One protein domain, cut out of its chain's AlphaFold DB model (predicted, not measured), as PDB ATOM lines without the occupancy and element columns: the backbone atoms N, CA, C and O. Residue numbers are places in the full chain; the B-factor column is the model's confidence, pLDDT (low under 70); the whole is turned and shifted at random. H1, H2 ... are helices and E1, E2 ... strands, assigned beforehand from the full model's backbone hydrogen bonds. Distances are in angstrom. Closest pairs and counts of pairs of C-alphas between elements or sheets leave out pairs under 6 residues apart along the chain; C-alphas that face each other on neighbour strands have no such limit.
ATOM      1  N   GLN A  72     -33.156  15.454  20.423       68.00
ATOM      2  CA  GLN A  72     -33.931  16.562  19.847       68.00
ATOM      3  C   GLN A  72     -33.408  17.915  20.323       68.00
ATOM      4  O   GLN A  72     -32.888  18.022  21.434       68.00
ATOM      5  N   VAL A  73     -33.559  18.934  19.483       69.00
ATOM      6  CA  VAL A  73     -33.175  20.322  19.768       69.00
ATOM      7  C   VAL A  73     -34.205  21.268  19.158       69.00
ATOM      8  O   VAL A  73     -34.708  20.999  18.073       69.00
ATOM      9  N   SER A  74     -34.540  22.367  19.827       77.69
ATOM     10  CA  SER A  74     -35.455  23.351  19.247       77.69
ATOM     11  C   SER A  74     -34.737  24.247  18.235       77.69
ATOM     12  O   SER A  74     -33.555  24.558  18.393       77.69
ATOM     13  N   LEU A  75     -35.455  24.723  17.214       78.25
ATOM     14  CA  LEU A  75     -34.921  25.684  16.244       78.25
ATOM     15  C   LEU A  75     -34.421  26.955  16.943       78.25
ATOM     16  O   LEU A  75     -33.359  27.465  16.599       78.25
ATOM     17  N   ARG A  76     -35.126  27.407  17.988       77.00
ATOM     18  CA  ARG A  76     -34.716  28.567  18.787       77.00
ATOM     19  C   ARG A  76     -33.365  28.358  19.473       77.00
ATOM     20  O   ARG A  76     -32.569  29.287  19.552       77.00
ATOM     21  N   ALA A  77     -33.079  27.145  19.948       73.06
ATOM     22  CA  ALA A  77     -31.770  26.825  20.508       73.06
ATOM     23  C   ALA A  77     -30.669  26.846  19.432       73.06
ATOM     24  O   ALA A  77     -29.559  27.300  19.707       73.06
ATOM     25  N   CYS A  78     -30.981  26.422  18.202       76.69
ATOM     26  CA  CYS A  78     -30.061  26.544  17.071       76.69
ATOM     27  C   CYS A  78     -29.788  28.014  16.701       76.69
ATOM     28  O   CYS A  78     -28.635  28.372  16.474       76.69
ATOM     29  N   GLU A  79     -30.810  28.873  16.692       77.62
ATOM     30  CA  GLU A  79     -30.659  30.322  16.470       77.62
ATOM     31  C   GLU A  79     -29.758  30.961  17.531       77.62
ATOM     32  O   GLU A  79     -28.775  31.614  17.193       77.62
ATOM     33  N   MET A  80     -30.024  30.696  18.814       76.12
ATOM     34  CA  MET A  80     -29.207  31.223  19.913       76.12
ATOM     35  C   MET A  80     -27.746  30.766  19.828       76.12
ATOM     36  O   MET A  80     -26.835  31.509  20.191       76.12
ATOM     37  N   GLN A  81     -27.500  29.544  19.355       74.75
ATOM     38  CA  GLN A  81     -26.141  29.082  19.103       74.75
ATOM     39  C   GLN A  81     -25.482  29.850  17.959       74.75
ATOM     40  O   GLN A  81     -24.323  30.238  18.094       74.75
ATOM     41  N   ALA A  82     -26.182  30.034  16.842       75.06
ATOM     42  CA  ALA A  82     -25.661  30.786  15.709       75.06
ATOM     43  C   ALA A  82     -25.318  32.225  16.128       75.06
ATOM     44  O   ALA A  82     -24.203  32.682  15.885       75.06
ATOM     45  N   GLU A  83     -26.204  32.890  16.874       74.69
ATOM     46  CA  GLU A  83     -25.955  34.204  17.485       74.69
ATOM     47  C   GLU A  83     -24.705  34.212  18.371       74.69
ATOM     48  O   GLU A  83     -23.855  35.096  18.245       74.69
ATOM     49  N   ALA A  84     -24.546  33.213  19.244       71.19
ATOM     50  CA  ALA A  84     -23.378  33.117  20.111       71.19
ATOM     51  C   ALA A  84     -22.076  32.935  19.311       71.19
ATOM     52  O   ALA A  84     -21.062  33.547  19.649       71.19
ATOM     53  N   LEU A  85     -22.091  32.128  18.246       72.12
ATOM     54  CA  LEU A  85     -20.929  31.919  17.379       72.12
ATOM     55  C   LEU A  85     -20.536  33.203  16.642       72.12
ATOM     56  O   LEU A  85     -19.362  33.579  16.665       72.12
ATOM     57  N   VAL A  86     -21.516  33.904  16.069       74.31
ATOM     58  CA  VAL A  86     -21.316  35.208  15.420       74.31
ATOM     59  C   VAL A  86     -20.743  36.214  16.414       74.31
ATOM     60  O   VAL A  86     -19.709  36.824  16.148       74.31
ATOM     61  N   TYR A  87     -21.335  36.331  17.606       68.44
ATOM     62  CA  TYR A  87     -20.851  37.257  18.629       68.44
ATOM     63  C   TYR A  87     -19.416  36.948  19.072       68.44
ATOM     64  O   TYR A  87     -18.630  37.859  19.321       68.44
ATOM     65  N   VAL A  88     -19.043  35.673  19.196       76.19
ATOM     66  CA  VAL A  88     -17.673  35.288  19.566       76.19
ATOM     67  C   VAL A  88     -16.678  35.652  18.462       76.19
ATOM     68  O   VAL A  88     -15.580  36.109  18.785       76.19
ATOM     69  N   ARG A  89     -17.056  35.471  17.191       79.62
ATOM     70  CA  ARG A  89     -16.201  35.738  16.027       79.62
ATOM     71  C   ARG A  89     -16.048  37.232  15.746       79.62
ATOM     72  O   ARG A  89     -14.926  37.727  15.685       79.62
ATOM     73  N   ASP A  90     -17.172  37.928  15.614       75.19
ATOM     74  CA  ASP A  90     -17.234  39.271  15.031       75.19
ATOM     75  C   ASP A  90     -17.473  40.357  16.090       75.19
ATOM     76  O   ASP A  90     -17.279  41.537  15.818       75.19
ATOM     77  N   ARG A  91     -17.862  39.973  17.319       78.94
ATOM     78  CA  ARG A  91     -18.288  40.878  18.415       78.94
ATOM     79  C   ARG A  91     -19.507  41.746  18.087       78.94
ATOM     80  O   ARG A  91     -19.907  42.563  18.913       78.94
ATOM     81  N   GLU A  92     -20.126  41.509  16.942       77.62
ATOM     82  CA  GLU A  92     -21.315  42.171  16.426       77.62
ATOM     83  C   GLU A  92     -22.242  41.097  15.856       77.62
ATOM     84  O   GLU A  92     -21.786  40.206  15.146       77.62
ATOM     85  N   VAL A  93     -23.528  41.147  16.209       80.25
ATOM     86  CA  VAL A  93     -24.531  40.168  15.768       80.25
ATOM     87  C   VAL A  93     -25.460  40.854  14.783       80.25
ATOM     88  O   VAL A  93     -26.194  41.762  15.169       80.25
ATOM     89  N   THR A  94     -25.424  40.418  13.526       83.94
ATOM     90  CA  THR A  94     -26.385  40.828  12.495       83.94
ATOM     91  C   THR A  94     -27.221  39.637  12.058       83.94
ATOM     92  O   THR A  94     -26.743  38.498  12.076       83.94
ATOM     93  N   ASP A  95     -28.455  39.891  11.627       84.00
ATOM     94  CA  ASP A  95     -29.371  38.838  11.186       84.00
ATOM     95  C   ASP A  95     -28.771  38.029  10.026       84.00
ATOM     96  O   ASP A  95     -28.860  36.802  10.005       84.00
ATOM     97  N   GLU A  96     -28.068  38.684   9.097       89.62
ATOM     98  CA  GLU A  96     -27.417  38.016   7.967       89.62
ATOM     99  C   GLU A  96     -26.307  37.062   8.420       89.62
ATOM    100  O   GLU A  96     -26.203  35.943   7.909       89.62
ATOM    101  N   ALA A  97     -25.486  37.477   9.389       79.75
ATOM    102  CA  ALA A  97     -24.407  36.653   9.921       79.75
ATOM    103  C   ALA A  97     -24.958  35.462  10.718       79.75
ATOM    104  O   ALA A  97     -24.441  34.349  10.604       79.75
ATOM    105  N   VAL A  98     -26.038  35.674  11.476       80.62
ATOM    106  CA  VAL A  98     -26.731  34.612  12.218       80.62
ATOM    107  C   VAL A  98     -27.320  33.589  11.259       80.62
ATOM    108  O   VAL A  98     -27.116  32.396  11.453       80.62
ATOM    109  N   GLN A  99     -27.986  34.022  10.187       87.56
ATOM    110  CA  GLN A  99     -28.527  33.106   9.178       87.56
ATOM    111  C   GLN A  99     -27.419  32.318   8.464       87.56
ATOM    112  O   GLN A  99     -27.572  31.116   8.223       87.56
ATOM    113  N   ALA A 100     -26.282  32.961   8.177       90.12
ATOM    114  CA  ALA A 100     -25.123  32.303   7.581       90.12
ATOM    115  C   ALA A 100     -24.511  31.221   8.493       90.12
ATOM    116  O   ALA A 100     -24.075  30.190   7.983       90.12
ATOM    117  N   GLU A 101     -24.515  31.416   9.817       85.00
ATOM    118  CA  GLU A 101     -24.070  30.411  10.800       85.00
ATOM    119  C   GLU A 101     -25.140  29.354  11.121       85.00
ATOM    120  O   GLU A 101     -24.828  28.192  11.397       85.00
ATOM    121  N   LEU A 102     -26.420  29.716  11.042       86.75
ATOM    122  CA  LEU A 102     -27.532  28.823  11.357       86.75
ATOM    123  C   LEU A 102     -27.664  27.690  10.332       86.75
ATOM    124  O   LEU A 102     -27.861  26.536  10.709       86.75
ATOM    125  N   GLN A 103     -27.521  27.973   9.036       90.12
ATOM    126  CA  GLN A 103     -27.634  26.942   7.996       90.12
ATOM    127  C   GLN A 103     -26.647  25.764   8.142       90.12
ATOM    128  O   GLN A 103     -27.103  24.612   8.144       90.12
ATOM    129  N   PRO A 104     -25.321  25.978   8.270       85.88
ATOM    130  CA  PRO A 104     -24.374  24.876   8.433       85.88
ATOM    131  C   PRO A 104     -24.597  24.120   9.746       85.88
ATOM    132  O   PRO A 104     -24.437  22.896   9.779       85.88
ATOM    133  N   LEU A 105     -25.030  24.817  10.800       83.88
ATOM    134  CA  LEU A 105     -25.382  24.212  12.076       83.88
ATOM    135  C   LEU A 105     -26.564  23.240  11.950       83.88
ATOM    136  O   LEU A 105     -26.470  22.091  12.390       83.88
ATOM    137  N   LEU A 106     -27.658  23.658  11.309       86.44
ATOM    138  CA  LEU A 106     -28.820  22.793  11.082       86.44
ATOM    139  C   LEU A 106     -28.444  21.580  10.217       86.44
ATOM    140  O   LEU A 106     -28.833  20.454  10.526       86.44
ATOM    141  N   ALA A 107     -27.631  21.782   9.175       85.25
ATOM    142  CA  ALA A 107     -27.142  20.698   8.326       85.25
ATOM    143  C   ALA A 107     -26.252  19.701   9.092       85.25
ATOM    144  O   ALA A 107     -26.309  18.493   8.849       85.25
ATOM    145  N   GLN A 108     -25.425  20.176  10.026       81.44
ATOM    146  CA  GLN A 108     -24.642  19.311  10.906       81.44
ATOM    147  C   GLN A 108     -25.544  18.496  11.838       81.44
ATOM    148  O   GLN A 108     -25.416  17.274  11.879       81.44
ATOM    149  N   LEU A 109     -26.479  19.144  12.531       78.81
ATOM    150  CA  LEU A 109     -27.403  18.486  13.458       78.81
ATOM    151  C   LEU A 109     -28.263  17.432  12.753       78.81
ATOM    152  O   LEU A 109     -28.446  16.330  13.271       78.81
ATOM    153  N   HIS A 110     -28.709  17.726  11.532       79.38
ATOM    154  CA  HIS A 110     -29.432  16.770  10.705       79.38
ATOM    155  C   HIS A 110     -28.574  15.542  10.352       79.38
ATOM    156  O   HIS A 110     -29.039  14.410  10.480       79.38
ATOM    157  N   ARG A 111     -27.300  15.736   9.974       75.19
ATOM    158  CA  ARG A 111     -26.355  14.626   9.726       75.19
ATOM    159  C   ARG A 111     -26.081  13.788  10.974       75.19
ATOM    160  O   ARG A 111     -25.866  12.587  10.859       75.19
ATOM    161  N   GLU A 112     -26.107  14.400  12.152       75.19
ATOM    162  CA  GLU A 112     -25.967  13.713  13.442       75.19
ATOM    163  C   GLU A 112     -27.249  12.984  13.893       75.19
ATOM    164  O   GLU A 112     -27.269  12.381  14.970       75.19
ATOM    165  N   GLY A 113     -28.320  13.026  13.091       71.94
ATOM    166  CA  GLY A 113     -29.599  12.394  13.409       71.94
ATOM    167  C   GLY A 113     -30.373  13.108  14.519       71.94
ATOM    168  O   GLY A 113     -31.233  12.498  15.157       71.94
ATOM    169  N   VAL A 114     -30.065  14.382  14.780       73.00
ATOM    170  CA  VAL A 114     -30.795  15.203  15.748       73.00
ATOM    171  C   VAL A 114     -32.086  15.697  15.102       73.00
ATOM    172  O   VAL A 114     -32.082  16.263  14.010       73.00
ATOM    173  N   THR A 115     -33.212  15.488  15.782       73.69
ATOM    174  CA  THR A 115     -34.506  16.016  15.336       73.69
ATOM    175  C   THR A 115     -34.642  17.465  15.779       73.69
ATOM    176  O   THR A 115     -34.576  17.751  16.972       73.69
ATOM    177  N   ILE A 116     -34.844  18.376  14.829       77.25
ATOM    178  CA  ILE A 116     -35.065  19.791  15.134       77.25
ATOM    179  C   ILE A 116     -36.571  20.039  15.285       77.25
ATOM    180  O   ILE A 116     -37.342  19.701  14.386       77.25
ATOM    181  N   THR A 117     -36.997  20.604  16.414       76.94
ATOM    182  CA  THR A 117     -38.400  20.939  16.708       76.94
ATOM    183  C   THR A 117     -38.648  22.444  16.546       76.94
ATOM    184  O   THR A 117     -37.815  23.267  16.912       76.94
ATOM    185  N   GLY A 118     -39.796  22.831  15.981       70.44
ATOM    186  CA  GLY A 118     -40.157  24.238  15.732       70.44
ATOM    187  C   GLY A 118     -40.360  24.563  14.250       70.44
ATOM    188  O   GLY A 118     -40.189  23.705  13.386       70.44
ATOM    189  N   ARG A 119     -40.774  25.800  13.948       62.09
ATOM    190  CA  ARG A 119     -40.930  26.300  12.571       62.09
ATOM    191  C   ARG A 119     -39.932  27.416  12.319       62.09
ATOM    192  O   ARG A 119     -39.789  28.282  13.173       62.09
ATOM    193  N   MET A 120     -39.321  27.401  11.139       56.94
ATOM    194  CA  MET A 120     -38.647  28.580  10.601       56.94
ATOM    195  C   MET A 120     -39.700  29.665  10.362       56.94
ATOM    196  O   MET A 120     -40.747  29.365   9.779       56.94
ATOM    197  N   ALA A 121     -39.448  30.861  10.891       52.25
ATOM    198  CA  ALA A 121     -40.248  32.050  10.609       52.25
ATOM    199  C   ALA A 121     -40.028  32.524   9.167       52.25
ATOM    200  O   ALA A 121     -38.898  32.345   8.655       52.25
TER     201      ALA A 121
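AT A GLANCE: This is residues 72 to 121 of the 121 residues of an uncharacterized protein of Aeromonas media WS (UniProt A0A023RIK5). Two helices, H1 and H2, cross near their middles as an X, and a small ribbon of two parallel strands, E1 and E2, joins the start of H1 to the far end of H2. The printed part has 50 residues, in the order E1, H1, H2, E2; it is mostly helix and compact, with a radius of gyration of the C-alphas of 10.8 A and spans of 31 by 21 by 13 A.

IN THESE COORDINATES: E1, residues 72 to 74, begins at C-alpha 72 (-33.931, 16.562, 19.847). H1, residues 75 to 90, is 22.3 A long; H2, residues 95 to 111, 24.4 A. E2, residues 115 to 117, ends at C-alpha 117 (-38.400, 20.939, 16.708).

HOW THE PARTS SIT: E1 and E2 are parallel at 31 degrees, with N 73 and O 115 within hydrogen-bond range at 3.0 A. They form a strand-helix-strand unit, two parallel neighbour strands with H1 and H2 between, and its crossover is right-handed. H1 and H2 touch, closest at the C-alphas of Ala 82 and Leu 102, 5.1 A, opposite ways at a steep tilt of 58 degrees. E1 and H2 are apart. Every O i to N i+4 pair is within range in H1, 12 of 13 in H2.

THE WHOLE: The C-alphas of Glu 92 and Gly 113 are the farthest apart, 31.1 A. The printed part has no cut, and its three links are tight. Residues 72 to 73, 87 and 119 to 121 have pLDDT under 70.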